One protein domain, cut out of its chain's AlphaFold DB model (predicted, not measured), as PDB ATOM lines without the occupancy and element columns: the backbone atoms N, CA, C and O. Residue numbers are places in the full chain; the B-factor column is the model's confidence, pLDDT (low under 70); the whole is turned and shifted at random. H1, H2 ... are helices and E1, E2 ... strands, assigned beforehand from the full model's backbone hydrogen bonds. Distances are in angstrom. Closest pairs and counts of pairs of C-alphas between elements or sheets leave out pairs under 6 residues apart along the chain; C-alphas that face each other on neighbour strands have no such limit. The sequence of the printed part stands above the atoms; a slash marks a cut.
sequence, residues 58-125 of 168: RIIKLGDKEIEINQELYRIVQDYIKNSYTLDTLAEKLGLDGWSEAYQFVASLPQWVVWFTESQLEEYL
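AT A GLANCE: This is residues 58 to 125 of the 168 residues of an uncharacterized protein of Candidatus Marsarchaeota G2 archaeon BE_D (UniProt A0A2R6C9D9). Helices H1 and H2 lie side by side as a helical hairpin, H3 turns off about square to H2, and the strand hairpin of E1 and E2 packs on H3 through E1. H4 follows H3, and H5 ends the printed part at one end of the domain, its centre farthest from the middle. The 68 printed residues hold two strands, then five helices, along the chain E1 E2 H1 H2 H3 H4 H5; the sheet, E1 - E2, is antiparallel and the class is mostly helix. The whole is compact, with a radius of gyration of the C-alphas of 11.5 A and spans of 32 by 27 by 17 A.

HOW THE PARTS SIT: Begin at E1, residues 59 to 62, and E2, residues 65 to 68, an antiparallel hairpin at 154 degrees; look for N 60 and O 67, 2.8 A apart, within hydrogen-bond range. Next come H1, residues 71 to 83, and H2, residues 87 to 94, a helical hairpin; they touch, closest at the C-alphas of Tyr 80 and Leu 90, 6.9 A, at a shallow tilt of 20 degrees, opposite ways. H3, residues 99 to 108, touches H2, about perpendicular at 77 degrees, closest at C-alphas 88 and 99, 4.9 A. Its closest C-alphas to E1 are Phe 105 and Leu 62, 6.8 A. H4, residues 111 to 115, only just touches H1, with 3 pairs of C-alphas within 8 A, the closest 78 and 114, 7.1 A. H5, residues 118 to 125, is close to H1 but not clearly touching, closest at C-alphas 71 and 121, 7.4 A. Every O i to N i+4 pair is within hydrogen-bond range in H1, H2, H3 and H5; H4 has 0 of 1, but 2 of 2 O i to N i+3 pairs.

IN THESE COORDINATES: Find C-alpha 59 at (112.098, 153.638, 162.034), where E1 begins. H1 runs 17.9 A from C-alpha 71 at (101.605, 149.753, 168.607), and H3 is 14.2 A long. H5 ends at C-alpha 125, (105.486, 143.607, 164.029).

THE WHOLE: The C-alphas farthest apart are those of Gly 98 and Glu 123, 31.9 A. The printed part has no cut, its six links are tight, and no printed residue is under 70 in pLDDT.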
ATOM      1  N   ARG A  58     110.728 150.237 159.907       78.88
ATOM      2  CA  ARG A  58     110.069 150.450 161.210       78.88
ATOM      3  C   ARG A  58     110.518 151.739 161.905       78.88
ATOM      4  O   ARG A  58     109.863 152.138 162.855       78.88
ATOM      5  N   ILE A  59     111.588 152.391 161.449       87.38
ATOM      6  CA  ILE A  59     112.098 153.638 162.034       87.38
ATOM      7  C   ILE A  59     111.793 154.811 161.101       87.38
ATOM      8  O   ILE A  59     112.144 154.786 159.922       87.38
ATOM      9  N   ILE A  60     111.169 155.850 161.651       87.44
ATOM     10  CA  ILE A  60     110.951 157.153 161.021       87.44
ATOM     11  C   ILE A  60     112.034 158.108 161.535       87.44
ATOM     12  O   ILE A  60     112.278 158.164 162.739       87.44
ATOM     13  N   LYS A  61     112.684 158.862 160.639       87.69
ATOM     14  CA  LYS A  61     113.711 159.851 161.008       87.69
ATOM     15  C   LYS A  61     113.191 161.277 160.840       87.69
ATOM     16  O   LYS A  61     112.649 161.610 159.787       87.69
ATOM     17  N   LEU A  62     113.378 162.104 161.865       86.56
ATOM     18  CA  LEU A  62     112.931 163.496 161.946       86.56
ATOM     19  C   LEU A  62     114.099 164.371 162.394       86.56
ATOM     20  O   LEU A  62     114.354 164.523 163.587       86.56
ATOM     21  N   GLY A  63     114.848 164.891 161.421       83.31
ATOM     22  CA  GLY A  63     116.138 165.526 161.689       83.31
ATOM     23  C   GLY A  63     117.058 164.554 162.430       83.31
ATOM     24  O   GLY A  63     117.384 163.490 161.906       83.31
ATOM     25  N   ASP A  64     117.411 164.912 163.664       82.88
ATOM     26  CA  ASP A  64     118.279 164.127 164.548       82.88
ATOM     27  C   ASP A  64     117.526 163.087 165.410       82.88
ATOM     28  O   ASP A  64     118.157 162.320 166.139       82.88
ATOM     29  N   LYS A  65     116.184 163.041 165.359       85.12
ATOM     30  CA  LYS A  65     115.363 162.072 166.107       85.12
ATOM     31  C   LYS A  65     115.054 160.830 165.272       85.12
ATOM     32  O   LYS A  65     114.726 160.922 164.090       85.12
ATOM     33  N   GLU A  66     115.055 159.670 165.923       89.81
ATOM     34  CA  GLU A  66     114.588 158.400 165.360       89.81
ATOM     35  C   GLU A  66     113.411 157.875 166.187       89.81
ATOM     36  O   GLU A  66     113.505 157.771 167.409       89.81
ATOM     37  N   ILE A  67     112.292 157.567 165.526       89.62
ATOM     38  CA  ILE A  67     111.046 157.119 166.158       89.62
ATOM     39  C   ILE A  67     110.665 155.748 165.594       89.62
ATOM     40  O   ILE A  67     110.462 155.603 164.387       89.62
ATOM     41  N   GLU A  68     110.547 154.736 166.455       90.25
ATOM     42  CA  GLU A  68     110.086 153.403 166.055       90.25
ATOM     43  C   GLU A  68     108.551 153.336 165.968       90.25
ATOM     44  O   GLU A  68     107.832 153.767 166.871       90.25
ATOM     45  N   ILE A  69     108.041 152.750 164.883       89.19
ATOM     46  CA  ILE A  69     106.617 152.479 164.668       89.19
ATOM     47  C   ILE A  69     106.208 151.279 165.533       89.19
ATOM     48  O   ILE A  69     106.205 150.133 165.081       89.19
ATOM     49  N   ASN A  70     105.865 151.556 166.789       91.19
ATOM     50  CA  ASN A  70     105.273 150.600 167.725       91.19
ATOM     51  C   ASN A  70     103.728 150.690 167.739       91.19
ATOM     52  O   ASN A  70     103.127 151.540 167.076       91.19
ATOM     53  N   GLN A  71     103.072 149.808 168.502       89.88
ATOM     54  CA  GLN A  71     101.605 149.753 168.607       89.88
ATOM     55  C   GLN A  71     100.987 151.028 169.217       89.88
ATOM     56  O   GLN A  71      99.912 151.455 168.803       89.88
ATOM     57  N   GLU A  72     101.652 151.671 170.180       91.38
ATOM     58  CA  GLU A  72     101.122 152.870 170.847       91.38
ATOM     59  C   GLU A  72     101.141 154.089 169.917       91.38
ATOM     60  O   GLU A  72     100.126 154.773 169.765       91.38
ATOM     61  N   LEU A  73     102.253 154.303 169.207       91.94
ATOM     62  CA  LEU A  73     102.368 155.305 168.148       91.94
ATOM     63  C   LEU A  73     101.345 155.052 167.041       91.94
ATOM     64  O   LEU A  73     100.710 155.997 166.569       91.94
ATOM     65  N   TYR A  74     101.144 153.790 166.649       92.56
ATOM     66  CA  TYR A  74     100.146 153.431 165.646       92.56
ATOM     67  C   TYR A  74      98.736 153.869 166.054       92.56
ATOM     68  O   TYR A  74      98.027 154.482 165.253       92.56
ATOM     69  N   ARG A  75      98.351 153.631 167.314       91.81
ATOM     70  CA  ARG A  75      97.067 154.088 167.867       91.81
ATOM     71  C   ARG A  75      96.960 155.609 167.884       91.81
ATOM     72  O   ARG A  75      95.952 156.130 167.424       91.81
ATOM     73  N   ILE A  76      98.003 156.322 168.315       93.12
ATOM     74  CA  ILE A  76      98.031 157.796 168.312       93.12
ATOM     75  C   ILE A  76      97.830 158.354 166.891       93.12
ATOM     76  O   ILE A  76      97.025 159.267 166.696       93.12
ATOM     77  N   VAL A  77      98.502 157.778 165.889       92.44
ATOM     78  CA  VAL A  77      98.348 158.145 164.468       92.44
ATOM     79  C   VAL A  77      96.942 157.827 163.954       92.44
ATOM     80  O   VAL A  77      96.314 158.661 163.302       92.44
ATOM     81  N   GLN A  78      96.420 156.641 164.258       91.56
ATOM     82  CA  GLN A  78      95.088 156.212 163.841       91.56
ATOM     83  C   GLN A  78      93.968 157.045 164.484       91.56
ATOM     84  O   GLN A  78      92.992 157.361 163.805       91.56
ATOM     85  N   ASP A  79      94.110 157.442 165.748       91.12
ATOM     86  CA  ASP A  79      93.177 158.343 166.428       91.12
ATOM     87  C   ASP A  79      93.249 159.762 165.849       91.12
ATOM     88  O   ASP A  79      92.207 160.371 165.620       91.12
ATOM     89  N   TYR A  80      94.446 160.270 165.531       92.12
ATOM     90  CA  TYR A  80      94.614 161.541 164.813       92.12
ATOM     91  C   TYR A  80      93.891 161.528 163.454       92.12
ATOM     92  O   TYR A  80      93.118 162.445 163.168       92.12
ATOM     93  N   ILE A  81      94.061 160.462 162.660       89.31
ATOM     94  CA  ILE A  81      93.401 160.293 161.352       89.31
ATOM     95  C   ILE A  81      91.871 160.222 161.497       89.31
ATOM     96  O   ILE A  81      91.153 160.868 160.737       89.31
ATOM     97  N   LYS A  82      91.356 159.444 162.459       88.56
ATOM     98  CA  LYS A  82      89.907 159.219 162.634       88.56
ATOM     99  C   LYS A  82      89.189 160.415 163.249       88.56
ATOM    100  O   LYS A  82      88.091 160.754 162.819       88.56
ATOM    101  N   ASN A  83      89.809 161.049 164.242       89.44
ATOM    102  CA  ASN A  83      89.183 162.091 165.052       89.44
ATOM    103  C   ASN A  83      89.511 163.510 164.556       89.44
ATOM    104  O   ASN A  83      89.002 164.473 165.121       89.44
ATOM    105  N   SER A  84      90.326 163.645 163.498       79.88
ATOM    106  CA  SER A  84      90.723 164.930 162.895       79.88
ATOM    107  C   SER A  84      91.321 165.913 163.914       79.88
ATOM    108  O   SER A  84      90.965 167.090 163.961       79.88
ATOM    109  N   TYR A  85      92.217 165.402 164.762       84.62
ATOM    110  CA  TYR A  85      92.924 166.187 165.777       84.62
ATOM    111  C   TYR A  85      93.855 167.244 165.155       84.62
ATOM    112  O   TYR A  85      94.277 167.126 164.004       84.62
ATOM    113  N   THR A  86      94.215 168.282 165.920       92.00
ATOM    114  CA  THR A  86      95.209 169.267 165.464       92.00
ATOM    115  C   THR A  86      96.619 168.686 165.550       92.00
ATOM    116  O   THR A  86      96.917 167.865 166.422       92.00
ATOM    117  N   LEU A  87      97.514 169.151 164.673       93.00
ATOM    118  CA  LEU A  87      98.928 168.765 164.694       93.00
ATOM    119  C   LEU A  87      99.622 169.143 166.014       93.00
ATOM    120  O   LEU A  87     100.542 168.447 166.423       93.00
ATOM    121  N   ASP A  88      99.145 170.167 166.727       93.00
ATOM    122  CA  ASP A  88      99.618 170.525 168.070       93.00
ATOM    123  C   ASP A  88      99.315 169.411 169.083       93.00
ATOM    124  O   ASP A  88     100.216 168.926 169.760       93.00
ATOM    125  N   THR A  89      98.075 168.908 169.116       92.19
ATOM    126  CA  THR A  89      97.715 167.778 169.997       92.19
ATOM    127  C   THR A  89      98.366 166.456 169.576       92.19
ATOM    128  O   THR A  89      98.538 165.565 170.407       92.19
ATOM    129  N   LEU A  90      98.768 166.316 168.305       93.69
ATOM    130  CA  LEU A  90      99.621 165.212 167.856       93.69
ATOM    131  C   LEU A  90     101.061 165.378 168.369       93.69
ATOM    132  O   LEU A  90     101.652 164.399 168.820       93.69
ATOM    133  N   ALA A  91     101.602 166.601 168.350       93.75
ATOM    134  CA  ALA A  91     102.925 166.910 168.888       93.75
ATOM    135  C   ALA A  91     102.998 166.628 170.396       93.75
ATOM    136  O   ALA A  91     103.882 165.894 170.833       93.75
ATOM    137  N   GLU A  92     102.021 167.113 171.169       93.38
ATOM    138  CA  GLU A  92     101.898 166.852 172.612       93.38
ATOM    139  C   GLU A  92     101.860 165.349 172.930       93.38
ATOM    140  O   GLU A  92     102.548 164.888 173.839       93.38
ATOM    141  N   LYS A  93     101.092 164.564 172.159       92.44
ATOM    142  CA  LYS A  93     100.965 163.106 172.339       92.44
ATOM    143  C   LYS A  93     102.231 162.320 171.992       92.44
ATOM    144  O   LYS A  93     102.389 161.213 172.497       92.44
ATOM    145  N   LEU A  94     103.090 162.853 171.124       91.31
ATOM    146  CA  LEU A  94     104.304 162.185 170.636       91.31
ATOM    147  C   LEU A  94     105.607 162.784 171.198       91.31
ATOM    148  O   LEU A  94     106.684 162.296 170.868       91.31
ATOM    149  N   GLY A  95     105.533 163.824 172.037       91.31
ATOM    150  CA  GLY A  95     106.713 164.519 172.567       91.31
ATOM    151  C   GLY A  95     107.496 165.305 171.505       91.31
ATOM    152  O   GLY A  95     108.720 165.421 171.600       91.31
ATOM    153  N   LEU A  96     106.806 165.802 170.475       92.62
ATOM    154  CA  LEU A  96     107.403 166.573 169.384       92.62
ATOM    155  C   LEU A  96     107.420 168.075 169.702       92.62
ATOM    156  O   LEU A  96     106.572 168.577 170.441       92.62
ATOM    157  N   ASP A  97     108.367 168.798 169.107       90.62
ATOM    158  CA  ASP A  97     108.583 170.240 169.278       90.62
ATOM    159  C   ASP A  97     107.571 171.055 168.448       90.62
ATOM    160  O   ASP A  97     107.878 171.728 167.460       90.62
ATOM    161  N   GLY A  98     106.302 170.911 168.833       91.94
ATOM    162  CA  GLY A  98     105.156 171.612 168.268       91.94
ATOM    163  C   GLY A  98     104.751 171.201 166.845       91.94
ATOM    164  O   GLY A  98     105.194 170.205 166.264       91.94
ATOM    165  N   TRP A  99     103.857 172.019 166.286       93.38
ATOM    166  CA  TRP A  99     103.180 171.830 164.998       93.38
ATOM    167  C   TRP A  99     104.116 171.461 163.836       93.38
ATOM    168  O   TRP A  99     103.803 170.585 163.030       93.38
ATOM    169  N   SER A 100     105.282 172.111 163.755       92.88
ATOM    170  CA  SER A 100     106.231 171.974 162.643       92.88
ATOM    171  C   SER A 100     106.932 170.615 162.597       92.88
ATOM    172  O   SER A 100     107.236 170.121 161.509       92.88
ATOM    173  N   GLU A 101     107.194 169.993 163.747       93.31
ATOM    174  CA  GLU A 101     107.764 168.642 163.795       93.31
ATOM    175  C   GLU A 101     106.666 167.582 163.612       93.31
ATOM    176  O   GLU A 101     106.867 166.622 162.868       93.31
ATOM    177  N   ALA A 102     105.463 167.801 164.157       94.06
ATOM    178  CA  ALA A 102     104.308 166.936 163.895       94.06
ATOM    179  C   ALA A 102     103.885 166.919 162.413       94.06
ATOM    180  O   ALA A 102     103.526 165.862 161.892       94.06
ATOM    181  N   TYR A 103     103.975 168.047 161.698       93.50
ATOM    182  CA  TYR A 103     103.740 168.081 160.251       93.50
ATOM    183  C   TYR A 103     104.765 167.231 159.485       93.50
ATOM    184  O   TYR A 103     104.388 166.440 158.619       93.50
ATOM    185  N   GLN A 104     106.053 167.347 159.830       93.31
ATOM    186  CA  GLN A 104     107.114 166.528 159.234       93.31
ATOM    187  C   GLN A 104     106.923 165.041 159.547       93.31
ATOM    188  O   GLN A 104     107.052 164.216 158.645       93.31
ATOM    189  N   PHE A 105     106.531 164.698 160.779       93.44
ATOM    190  CA  PHE A 105     106.170 163.333 161.160       93.44
ATOM    191  C   PHE A 105     105.069 162.780 160.252       93.44
ATOM    192  O   PHE A 105     105.293 161.770 159.587       93.44
ATOM    193  N   VAL A 106     103.934 163.477 160.125       91.69
ATOM    194  CA  VAL A 106     102.819 163.050 159.260       91.69
ATOM    195  C   VAL A 106     103.237 162.939 157.789       91.69
ATOM    196  O   VAL A 106     102.837 161.987 157.122       91.69
ATOM    197  N   ALA A 107     104.078 163.846 157.285       90.00
ATOM    198  CA  ALA A 107     104.612 163.783 155.921       90.00
ATOM    199  C   ALA A 107     105.615 162.628 155.698       90.00
ATOM    200  O   ALA A 107     105.783 162.170 154.568       90.00
ATOM    201  N   SER A 108     106.268 162.151 156.761       91.19
ATOM    202  CA  SER A 108     107.218 161.029 156.742       91.19
ATOM    203  C   SER A 108     106.583 159.653 156.997       91.19
ATOM    204  O   SER A 108     107.258 158.634 156.837       91.19
ATOM    205  N   LEU A 109     105.297 159.598 157.378       90.62
ATOM    206  CA  LEU A 109     104.581 158.345 157.637       90.62
ATOM    207  C   LEU A 109     104.554 157.445 156.386       90.62
ATOM    208  O   LEU A 109     104.055 157.860 155.337       90.62
ATOM    209  N   PRO A 110     104.993 156.175 156.480       87.75
ATOM    210  CA  PRO A 110     104.804 155.217 155.399       87.75
ATOM    211  C   PRO A 110     103.316 154.994 155.094       87.75
ATOM    212  O   PRO A 110     102.518 154.776 156.001       87.75
ATOM    213  N   GLN A 111     102.949 154.946 153.810       86.75
ATOM    214  CA  GLN A 111     101.553 154.813 153.354       86.75
ATOM    215  C   GLN A 111     100.784 153.637 153.996       86.75
ATOM    216  O   GLN A 111      99.573 153.717 154.194       86.75
ATOM    217  N   TRP A 112     101.477 152.547 154.344       87.12
ATOM    218  CA  TRP A 112     100.872 151.384 154.998       87.12
ATOM    219  C   TRP A 112     100.376 151.680 156.425       87.12
ATOM    220  O   TRP A 112      99.400 151.065 156.851       87.12
ATOM    221  N   VAL A 113     100.954 152.668 157.123       87.44
ATOM    222  CA  VAL A 113     100.535 153.087 158.476       87.44
ATOM    223  C   VAL A 113      99.122 153.692 158.479       87.44
ATOM    224  O   VAL A 113      98.379 153.580 159.451       87.44
ATOM    225  N   VAL A 114      98.718 154.310 157.367       86.94
ATOM    226  CA  VAL A 114      97.382 154.909 157.205       86.94
ATOM    227  C   VAL A 114      96.312 153.839 156.945       86.94
ATOM    228  O   VAL A 114      95.146 154.036 157.285       86.94
ATOM    229  N   TRP A 115      96.687 152.710 156.336       86.19
ATOM    230  CA  TRP A 115      95.750 151.748 155.737       86.19
ATOM    231  C   TRP A 115      95.574 150.427 156.492       86.19
ATOM    232  O   TRP A 115      94.616 149.708 156.205       86.19
ATOM    233  N   PHE A 116      96.476 150.066 157.404       88.94
ATOM    234  CA  PHE A 116      96.407 148.778 158.097       88.94
ATOM    235  C   PHE A 116      95.305 148.743 159.174       88.94
ATOM    236  O   PHE A 116      94.973 149.743 159.817       88.94
ATOM    237  N   THR A 117      94.751 147.560 159.430       88.19
ATOM    238  CA  THR A 117      94.033 147.295 160.686       88.19
ATOM    239  C   THR A 117      95.028 146.990 161.805       88.19
ATOM    240  O   THR A 117      96.128 146.513 161.541       88.19
ATOM    241  N   GLU A 118      94.630 147.190 163.066       85.81
ATOM    242  CA  GLU A 118      95.445 146.837 164.245       85.81
ATOM    243  C   GLU A 118      96.015 145.406 164.137       85.81
ATOM    244  O   GLU A 118      97.205 145.178 164.304       85.81
ATOM    245  N   SER A 119      95.182 144.444 163.728       86.81
ATOM    246  CA  SER A 119      95.579 143.048 163.507       86.81
ATOM    247  C   SER A 119      96.660 142.847 162.434       86.81
ATOM    248  O   SER A 119      97.456 141.919 162.548       86.81
ATOM    249  N   GLN A 120      96.706 143.698 161.405       88.25
ATOM    250  CA  GLN A 120      97.748 143.663 160.372       88.25
ATOM    251  C   GLN A 120      99.051 144.294 160.868       88.25
ATOM    252  O   GLN A 120     100.125 143.861 160.450       88.25
ATOM    253  N   LEU A 121      98.975 145.275 161.777       87.31
ATOM    254  CA  LEU A 121     100.152 145.788 162.474       87.31
ATOM    255  C   LEU A 121     100.764 144.704 163.369       87.31
ATOM    256  O   LEU A 121     101.961 144.459 163.259       87.31
ATOM    257  N   GLU A 122      99.968 144.014 164.190       86.19
ATOM    258  CA  GLU A 122     100.476 142.949 165.070       86.19
ATOM    259  C   GLU A 122     101.197 141.848 164.285       86.19
ATOM    260  O   GLU A 122     102.289 141.419 164.665       86.19
ATOM    261  N   GLU A 123     100.640 141.432 163.144       85.94
ATOM    262  CA  GLU A 123     101.299 140.482 162.244       85.94
ATOM    263  C   GLU A 123     102.608 141.063 161.671       85.94
ATOM    264  O   GLU A 123     103.655 140.415 161.715       85.94
ATOM    265  N   TYR A 124     102.587 142.310 161.191       83.38
ATOM    266  CA  TYR A 124     103.752 143.005 160.629       83.38
ATOM    267  C   TYR A 124     104.886 143.219 161.648       83.38
ATOM    268  O   TYR A 124     106.065 143.147 161.280       83.38
ATOM    269  N   LEU A 125     104.547 143.470 162.915       82.94
ATOM    270  CA  LEU A 125     105.486 143.607 164.029       82.94
ATOM    271  C   LEU A 125     106.045 142.245 164.471       82.94
ATOM    272  O   LEU A 125     107.245 142.144 164.740       82.94
TER     273      LEU A 125